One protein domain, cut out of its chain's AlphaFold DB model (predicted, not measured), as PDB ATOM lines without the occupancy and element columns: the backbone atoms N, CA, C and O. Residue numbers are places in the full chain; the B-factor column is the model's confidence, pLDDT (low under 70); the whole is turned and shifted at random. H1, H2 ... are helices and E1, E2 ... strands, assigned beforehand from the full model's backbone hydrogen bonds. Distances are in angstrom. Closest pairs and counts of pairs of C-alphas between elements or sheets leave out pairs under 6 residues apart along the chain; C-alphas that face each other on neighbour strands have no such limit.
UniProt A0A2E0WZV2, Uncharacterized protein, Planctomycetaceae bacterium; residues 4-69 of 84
ATOM      1  N   GLY A   4     161.070 214.100 184.755       71.50
ATOM      2  CA  GLY A   4     162.433 213.785 184.319       71.50
ATOM      3  C   GLY A   4     163.313 213.130 185.394       71.50
ATOM      4  O   GLY A   4     164.030 212.177 185.089       71.50
ATOM      5  N   LEU A   5     163.232 213.573 186.656       77.94
ATOM      6  CA  LEU A   5     164.027 213.009 187.753       77.94
ATOM      7  C   LEU A   5     163.550 211.602 188.125       77.94
ATOM      8  O   LEU A   5     164.362 210.682 188.219       77.94
ATOM      9  N   ALA A   6     162.237 211.421 188.291       73.00
ATOM     10  CA  ALA A   6     161.658 210.121 188.624       73.00
ATOM     11  C   ALA A   6     162.032 209.064 187.574       73.00
ATOM     12  O   ALA A   6     162.435 207.953 187.913       73.00
ATOM     13  N   ILE A   7     161.985 209.425 186.290       72.06
ATOM     14  CA  ILE A   7     162.300 208.478 185.224       72.06
ATOM     15  C   ILE A   7     163.808 208.226 185.103       72.06
ATOM     16  O   ILE A   7     164.218 207.094 184.845       72.06
ATOM     17  N   ALA A   8     164.654 209.238 185.326       74.81
ATOM     18  CA  ALA A   8     166.103 209.052 185.372       74.81
ATOM     19  C   ALA A   8     166.513 208.068 186.480       74.81
ATOM     20  O   ALA A   8     167.360 207.204 186.249       74.81
ATOM     21  N   LEU A   9     165.866 208.151 187.646       80.00
ATOM     22  CA  LEU A   9     166.073 207.226 188.759       80.00
ATOM     23  C   LEU A   9     165.615 205.807 188.409       80.00
ATOM     24  O   LEU A   9     166.369 204.861 188.623       80.00
ATOM     25  N   VAL A  10     164.437 205.651 187.794       79.88
ATOM     26  CA  VAL A  10     163.957 204.334 187.340       79.88
ATOM     27  C   VAL A  10     164.900 203.737 186.297       79.88
ATOM     28  O   VAL A  10     165.253 202.563 186.380       79.88
ATOM     29  N   ARG A  11     165.381 204.535 185.339       79.81
ATOM     30  CA  ARG A  11     166.365 204.081 184.350       79.81
ATOM     31  C   ARG A  11     167.674 203.657 185.017       79.81
ATOM     32  O   ARG A  11     168.195 202.599 184.681       79.81
ATOM     33  N   ALA A  12     168.203 204.448 185.949       81.00
ATOM     34  CA  ALA A  12     169.429 204.110 186.672       81.00
ATOM     35  C   ALA A  12     169.270 202.807 187.471       81.00
ATOM     36  O   ALA A  12     170.143 201.944 187.417       81.00
ATOM     37  N   HIS A  13     168.132 202.635 188.142       84.31
ATOM     38  CA  HIS A  13     167.792 201.424 188.878       84.31
ATOM     39  C   HIS A  13     167.730 200.199 187.951       84.31
ATOM     40  O   HIS A  13     168.497 199.254 188.120       84.31
ATOM     41  N   LEU A  14     166.920 200.257 186.890       82.81
ATOM     42  CA  LEU A  14     166.752 199.149 185.941       82.81
ATOM     43  C   LEU A  14     168.035 198.783 185.186       82.81
ATOM     44  O   LEU A  14     168.177 197.645 184.741       82.81
ATOM     45  N   ILE A  15     168.947 199.735 184.979       80.31
ATOM     46  CA  ILE A  15     170.215 199.477 184.291       80.31
ATOM     47  C   ILE A  15     171.230 198.848 185.235       80.31
ATOM     48  O   ILE A  15     171.937 197.949 184.799       80.31
ATOM     49  N   ASN A  16     171.308 199.288 186.491       81.75
ATOM     50  CA  ASN A  16     172.337 198.838 187.431       81.75
ATOM     51  C   ASN A  16     171.978 197.539 188.153       81.75
ATOM     52  O   ASN A  16     172.859 196.869 188.686       81.75
ATOM     53  N   GLU A  17     170.706 197.161 188.160       86.69
ATOM     54  CA  GLU A  17     170.282 195.959 188.852       86.69
ATOM     55  C   GLU A  17     170.658 194.663 188.103       86.69
ATOM     56  O   GLU A  17     170.272 194.476 186.940       86.69
ATOM     57  N   PRO A  18     171.335 193.705 188.773       85.88
ATOM     58  CA  PRO A  18     171.801 192.468 188.142       85.88
ATOM     59  C   PRO A  18     170.683 191.644 187.495       85.88
ATOM     60  O   PRO A  18     170.884 191.030 186.447       85.88
ATOM     61  N   GLN A  19     169.477 191.661 188.073       87.94
ATOM     62  CA  GLN A  19     168.323 190.923 187.550       87.94
ATOM     63  C   GLN A  19     167.897 191.372 186.144       87.94
ATOM     64  O   GLN A  19     167.338 190.574 185.384       87.94
ATOM     65  N   TYR A  20     168.226 192.607 185.759       86.62
ATOM     66  CA  TYR A  20     167.937 193.197 184.453       86.62
ATOM     67  C   TYR A  20     169.131 193.176 183.492       86.62
ATOM     68  O   TYR A  20     169.003 193.620 182.346       86.62
ATOM     69  N   GLN A  21     170.262 192.605 183.903       85.75
ATOM     70  CA  GLN A  21     171.453 192.455 183.077       85.75
ATOM     71  C   GLN A  21     171.727 190.990 182.715       85.75
ATOM     72  O   GLN A  21     171.297 190.051 183.379       85.75
ATOM     73  N   SER A  22     172.447 190.773 181.621       87.38
ATOM     74  CA  SER A  22     172.947 189.460 181.210       87.38
ATOM     75  C   SER A  22     174.384 189.595 180.729       87.38
ATOM     76  O   SER A  22     174.697 190.549 180.015       87.38
ATOM     77  N   ARG A  23     175.247 188.645 181.094       87.25
ATOM     78  CA  ARG A  23     176.619 188.578 180.582       87.25
ATOM     79  C   ARG A  23     176.599 188.070 179.145       87.25
ATOM     80  O   ARG A  23     175.925 187.084 178.843       87.25
ATOM     81  N   VAL A  24     177.321 188.754 178.269       86.69
ATOM     82  CA  VAL A  24     177.615 188.288 176.915       86.69
ATOM     83  C   VAL A  24     179.009 187.671 176.950       86.69
ATOM     84  O   VAL A  24     179.964 188.398 177.234       86.69
ATOM     85  N   PRO A  25     179.136 186.353 176.716       87.06
ATOM     86  CA  PRO A  25     180.440 185.717 176.645       87.06
ATOM     87  C   PRO A  25     181.219 186.252 175.441       87.06
ATOM     88  O   PRO A  25     180.638 186.599 174.408       87.06
ATOM     89  N   GLY A  26     182.537 186.325 175.594       89.06
ATOM     90  CA  GLY A  26     183.442 186.764 174.550       89.06
ATOM     91  C   GLY A  26     183.481 185.727 173.440       89.06
ATOM     92  O   GLY A  26     183.272 184.534 173.671       89.06
ATOM     93  N   TYR A  27     183.723 186.180 172.218       88.50
ATOM     94  CA  TYR A  27     183.836 185.291 171.071       88.50
ATOM     95  C   TYR A  27     184.801 185.856 170.039       88.50
ATOM     96  O   TYR A  27     185.030 187.062 169.955       88.50
ATOM     97  N   VAL A  28     185.364 184.971 169.221       91.69
ATOM     98  CA  VAL A  28     186.184 185.373 168.081       91.69
ATOM     99  C   VAL A  28     185.282 185.496 166.866       91.69
ATOM    100  O   VAL A  28     184.601 184.548 166.474       91.69
ATOM    101  N   LYS A  29     185.266 186.680 166.265       87.31
ATOM    102  CA  LYS A  29     184.585 186.928 165.006       87.31
ATOM    103  C   LYS A  29     185.600 186.799 163.880       87.31
ATOM    104  O   LYS A  29     186.530 187.591 163.790       87.31
ATOM    105  N   VAL A  30     185.405 185.817 163.009       91.38
ATOM    106  CA  VAL A  30     186.230 185.655 161.807       91.38
ATOM    107  C   VAL A  30     185.491 186.260 160.620       91.38
ATOM    108  O   VAL A  30     184.312 185.976 160.403       91.38
ATOM    109  N   ARG A  31     186.166 187.120 159.857       86.88
ATOM    110  CA  ARG A  31     185.643 187.714 158.623       86.88
ATOM    111  C   ARG A  31     186.633 187.474 157.487       86.88
ATOM    112  O   ARG A  31     187.823 187.734 157.637       86.88
ATOM    113  N   ALA A  32     186.126 187.022 156.342       87.44
ATOM    114  CA  ALA A  32     186.896 186.988 155.105       87.44
ATOM    115  C   ALA A  32     186.992 188.402 154.514       87.44
ATOM    116  O   ALA A  32     185.975 189.084 154.356       87.44
ATOM    117  N   VAL A  33     188.209 188.844 154.214       84.69
ATOM    118  CA  VAL A  33     188.498 190.115 153.545       84.69
ATOM    119  C   VAL A  33     189.390 189.791 152.347       84.69
ATOM    120  O   VAL A  33     190.576 189.500 152.501       84.69
ATOM    121  N   GLY A  34     188.797 189.763 151.150       86.69
ATOM    122  CA  GLY A  34     189.466 189.248 149.950       86.69
ATOM    123  C   GLY A  34     189.820 187.761 150.097       86.69
ATOM    124  O   GLY A  34     188.969 186.967 150.490       86.69
ATOM    125  N   ASN A  35     191.084 187.404 149.834       88.44
ATOM    126  CA  ASN A  35     191.610 186.036 149.991       88.44
ATOM    127  C   ASN A  35     192.166 185.735 151.400       88.44
ATOM    128  O   ASN A  35     192.794 184.699 151.598       88.44
ATOM    129  N   SER A  36     191.995 186.632 152.375       83.62
ATOM    130  CA  SER A  36     192.536 186.476 153.734       83.62
ATOM    131  C   SER A  36     191.437 186.374 154.792       83.62
ATOM    132  O   SER A  36     190.361 186.961 154.656       83.62
ATOM    133  N   LEU A  37     191.722 185.643 155.873       88.00
ATOM    134  CA  LEU A  37     190.865 185.561 157.057       88.00
ATOM    135  C   LEU A  37     191.392 186.508 158.136       88.00
ATOM    136  O   LEU A  37     192.540 186.395 158.556       88.00
ATOM    137  N   VAL A  38     190.540 187.420 158.601       90.12
ATOM    138  CA  VAL A  38     190.832 188.315 159.725       90.12
ATOM    139  C   VAL A  38     190.022 187.853 160.930       90.12
ATOM    140  O   VAL A  38     188.800 187.710 160.843       90.12
ATOM    141  N   ALA A  39     190.703 187.615 162.049       90.56
ATOM    142  CA  ALA A  39     190.082 187.280 163.322       90.56
ATOM    143  C   ALA A  39     190.066 188.509 164.238       90.56
ATOM    144  O   ALA A  39     191.094 189.141 164.465       90.56
ATOM    145  N   GLU A  40     188.895 188.833 164.773       89.81
ATOM    146  CA  GLU A  40     188.678 189.918 165.724       89.81
ATOM    147  C   GLU A  40     188.189 189.319 167.045       89.81
ATOM    148  O   GLU A  40     187.198 188.582 167.077       89.81
ATOM    149  N   HIS A  41     188.889 189.607 168.143       87.56
ATOM    150  CA  HIS A  41     188.468 189.159 169.465       87.56
ATOM    151  C   HIS A  41     187.430 190.132 170.033       87.56
ATOM    152  O   HIS A  41     187.739 191.291 170.307       87.56
ATOM    153  N   ILE A  42     186.200 189.660 170.220       86.19
ATOM    154  CA  ILE A  42     185.131 190.427 170.855       86.19
ATOM    155  C   ILE A  42     185.129 190.077 172.341       86.19
ATOM    156  O   ILE A  42     184.765 188.963 172.724       86.19
ATOM    157  N   GLY A  43     185.550 191.035 173.168       85.19
ATOM    158  CA  GLY A  43     185.612 190.878 174.618       85.19
ATOM    159  C   GLY A  43     184.242 190.670 175.268       85.19
ATOM    160  O   GLY A  43     183.191 191.079 174.757       85.19
ATOM    161  N   GLU A  44     184.270 190.037 176.436       88.81
ATOM    162  CA  GLU A  44     183.099 189.901 177.293       88.81
ATOM    163  C   GLU A  44     182.562 191.254 177.746       88.81
ATOM    164  O   GLU A  44     183.318 192.181 178.029       88.81
ATOM    165  N   HIS A  45     181.240 191.357 177.860       86.50
ATOM    166  CA  HIS A  45     180.599 192.559 178.379       86.50
ATOM    167  C   HIS A  45     179.218 192.263 178.967       86.50
ATOM    168  O   HIS A  45     178.576 191.255 178.661       86.50
ATOM    169  N   MET A  46     178.729 193.173 179.808       84.75
ATOM    170  CA  MET A  46     177.374 193.118 180.355       84.75
ATOM    171  C   MET A  46     176.404 193.826 179.421       84.75
ATOM    172  O   MET A  46     176.640 194.966 179.043       84.75
ATOM    173  N   ARG A  47     175.279 193.191 179.085       84.00
ATOM    174  CA  ARG A  47     174.191 193.819 178.322       84.00
ATOM    175  C   ARG A  47     172.897 193.861 179.116       84.00
ATOM    176  O   ARG A  47     172.612 192.970 179.915       84.00
ATOM    177  N   ARG A  48     172.047 194.834 178.802       84.38
ATOM    178  CA  ARG A  48     170.671 194.881 179.315       84.38
ATOM    179  C   ARG A  48     169.840 193.735 178.744       84.38
ATOM    180  O   ARG A  48     169.922 193.431 177.552       84.38
ATOM    181  N   LYS A  49     168.993 193.132 179.577       84.50
ATOM    182  CA  LYS A  49     167.976 192.175 179.131       84.50
ATOM    183  C   LYS A  49     166.898 192.894 178.300       84.50
ATOM    184  O   LYS A  49     166.609 194.065 178.559       84.50
ATOM    185  N   PRO A  50     166.224 192.204 177.361       83.12
ATOM    186  CA  PRO A  50     165.151 192.796 176.555       83.12
ATOM    187  C   PRO A  50     164.026 193.438 177.383       83.12
ATOM    188  O   PRO A  50     163.494 194.479 177.005       83.12
ATOM    189  N   MET A  51     163.694 192.845 178.532       84.00
ATOM    190  CA  MET A  51     162.697 193.366 179.476       84.00
ATOM    191  C   MET A  51     163.055 194.754 180.036       84.00
ATOM    192  O   MET A  51     162.180 195.607 180.128       84.00
ATOM    193  N   CYS A  52     164.339 195.013 180.318       84.75
ATOM    194  CA  CYS A  52     164.823 196.319 180.774       84.75
ATOM    195  C   CYS A  52     164.598 197.395 179.702       84.75
ATOM    196  O   CYS A  52     164.052 198.457 179.990       84.75
ATOM    197  N   LYS A  53     164.932 197.092 178.437       80.81
ATOM    198  CA  LYS A  53     164.684 198.016 177.320       80.81
ATOM    199  C   LYS A  53     163.195 198.330 177.159       80.81
ATOM    200  O   LYS A  53     162.845 199.498 177.063       80.81
ATOM    201  N   ARG A  54     162.325 197.315 177.180       82.94
ATOM    202  CA  ARG A  54     160.870 197.518 177.057       82.94
ATOM    203  C   ARG A  54     160.308 198.405 178.168       82.94
ATOM    204  O   ARG A  54     159.483 199.261 177.877       82.94
ATOM    205  N   ALA A  55     160.758 198.220 179.410       84.81
ATOM    206  CA  ALA A  55     160.328 199.053 180.530       84.81
ATOM    207  C   ALA A  55     160.740 200.523 180.338       84.81
ATOM    208  O   ALA A  55     159.918 201.419 180.509       84.81
ATOM    209  N   ILE A  56     161.985 200.766 179.912       81.69
ATOM    210  CA  ILE A  56     162.486 202.114 179.617       81.69
ATOM    211  C   ILE A  56     161.723 202.749 178.443       81.69
ATOM    212  O   ILE A  56     161.318 203.903 178.547       81.69
ATOM    213  N   ASP A  57     161.487 202.008 177.355       81.12
ATOM    214  CA  ASP A  57     160.743 202.498 176.185       81.12
ATOM    215  C   ASP A  57     159.278 202.828 176.543       81.12
ATOM    216  O   ASP A  57     158.741 203.837 176.090       81.12
ATOM    217  N   ALA A  58     158.636 202.016 177.390       82.56
ATOM    218  CA  ALA A  58     157.275 202.266 177.865       82.56
ATOM    219  C   ALA A  58     157.193 203.536 178.727       82.56
ATOM    220  O   ALA A  58     156.316 204.368 178.510       82.56
ATOM    221  N   LEU A  59     158.137 203.723 179.655       79.50
ATOM    222  CA  LEU A  59     158.244 204.944 180.461       79.50
ATOM    223  C   LEU A  59     158.502 206.176 179.587       79.50
ATOM    224  O   LEU A  59     157.849 207.202 179.752       79.50
ATOM    225  N   ALA A  60     159.415 206.059 178.622       78.88
ATOM    226  CA  ALA A  60     159.703 207.108 177.654       78.88
ATOM    227  C   ALA A  60     158.454 207.510 176.854       78.88
ATOM    228  O   ALA A  60     158.236 208.697 176.634       78.88
ATOM    229  N   CYS A  61     157.636 206.533 176.449       81.69
ATOM    230  CA  CYS A  61     156.386 206.752 175.725       81.69
ATOM    231  C   CYS A  61     155.349 207.487 176.586       81.69
ATOM    232  O   CYS A  61     154.844 208.526 176.172       81.69
ATOM    233  N   VAL A  62     155.091 207.003 177.808       81.19
ATOM    234  CA  VAL A  62     154.133 207.627 178.743       81.19
ATOM    235  C   VAL A  62     154.526 209.068 179.066       81.19
ATOM    236  O   VAL A  62     153.667 209.930 179.227       81.19
ATOM    237  N   CYS A  63     155.827 209.345 179.146       78.75
ATOM    238  CA  CYS A  63     156.341 210.667 179.476       78.75
ATOM    239  C   CYS A  63     156.718 211.514 178.249       78.75
ATOM    240  O   CYS A  63     157.236 212.613 178.430       78.75
ATOM    241  N   SER A  64     156.483 211.028 177.023       78.56
ATOM    242  CA  SER A  64     156.857 211.685 175.758       78.56
ATOM    243  C   SER A  64     158.331 212.134 175.688       78.56
ATOM    244  O   SER A  64     158.647 213.196 175.154       78.56
ATOM    245  N   GLN A  65     159.256 211.338 176.235       70.31
ATOM    246  CA  GLN A  65     160.675 211.686 176.391       70.31
ATOM    247  C   GLN A  65     161.609 210.776 175.565       70.31
ATOM    248  O   GLN A  65     162.027 209.715 176.039       70.31
ATOM    249  N   PRO A  66     162.046 211.194 174.360       68.19
ATOM    250  CA  PRO A  66     162.870 210.364 173.472       68.19
ATOM    251  C   PRO A  66     164.283 210.082 174.011       68.19
ATOM    252  O   PRO A  66     164.887 209.063 173.679       68.19
ATOM    253  N   VAL A  67     164.813 210.943 174.888       67.44
ATOM    254  CA  VAL A  67     166.154 210.793 175.489       67.44
ATOM    255  C   VAL A  67     166.298 209.503 176.309       67.44
ATOM    256  O   VAL A  67     167.393 208.961 176.472       67.44
ATOM    257  N   LEU A  68     165.180 208.976 176.810       65.81
ATOM    258  CA  LEU A  68     165.148 207.783 177.642       65.81
ATOM    259  C   LEU A  68     165.258 206.492 176.830       65.81
ATOM    260  O   LEU A  68     165.922 205.562 177.278       65.81
ATOM    261  N   ALA A  69     164.687 206.461 175.626       66.69
ATOM    262  CA  ALA A  69     164.712 205.298 174.737       66.69
ATOM    263  C   ALA A  69     166.100 205.039 174.112       66.69
ATOM    264  O   ALA A  69     166.379 203.938 173.624       66.69
TER     265      ALA A  69
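Overview. This is residues 4 to 69 of the 84 residues of an uncharacterized protein of Planctomycetaceae bacterium (UniProt A0A2E0WZV2). A small head of helices stands at one end, with H1 and H2 side by side and the short H3 packed on H2, and a long two-stranded ribbon runs out from it as an arm. The ribbon is E1 paired with E4 near the head and E2 paired with E3 beyond, with a bend between the two pairs; its tip, residues 32 to 37, sticks out free. The printed part has 66 residues, with three named helices and four named strands in the order H1 E1 E2 E3 E4 H2 H3, a mixed class of helices and strands. Both two-stranded sheets, E1 - E4 and E2 - E3, are antiparallel. The whole is extended, with a radius of gyration of the C-alphas of 17.4 A and spans of 53 by 24 by 16 A; the arm makes the length.

Arrangement. Begin with H1, residues 4 to 16, and compare it with H2, residues 50 to 62. They touch, closest at the C-alphas of Leu 14 and Cys 52, 6.2 A apart, and run opposite ways at a shallow tilt of 3 degrees. After H1 comes E1, residues 21 to 24, the antiparallel neighbour of E4, residues 45 to 48, at 141 degrees; look for N 22 and O 47, 2.8 A apart and within hydrogen-bond range. E1 runs on into E2, residues 27 to 33, across a break of 2 residues at 53 degrees. E2 and E3, residues 36 to 42, form an antiparallel hairpin at 153 degrees, where N 29 and O 40 are 2.8 A apart, within hydrogen-bond range. E3 runs on into E4 across a break of 2 residues at 67 degrees. The closest C-alphas of H1 and E4, those of Ile 15 and Arg 48, are 6.8 A apart. H3, residues 66 to 69, touches H2, closest at the C-alphas of Asp 57 and Ala 69, 5.1 A apart. H3 and H1 are close but not clearly touching, with the C-alphas of Arg 11 and Leu 68 closest at 7.8 A. H2 is apart from E2 and E3. In H1 and H2 every O i to N i+4 pair is within hydrogen-bond range; H3 is too short for such a pair.

Along the chain. Find C-alpha 4 at (162.433, 213.785, 184.319); from there H1 runs 18.2 A to Asn 16. E1 covers Gln 21 to Val 24. E2 runs 18.8 A from Tyr 27 to C-alpha 33 at (188.498, 190.115, 153.545), and E3 returns 19.1 A from Ser 36 to Ile 42. E4 covers His 45 to Arg 48, H2 runs 18.6 A from Pro 50 to Val 62, and H3 ends at C-alpha 69, at (164.712, 205.298, 174.737).

Size, cuts and confidence. The two C-alphas farthest apart, those of Ala 6 and Asn 35, are 54.5 A apart. The printed part has no cut, and the six links between its elements are tight. The mean pLDDT of the printed part is 82.7; look at residues 66 to 69 for values under 70.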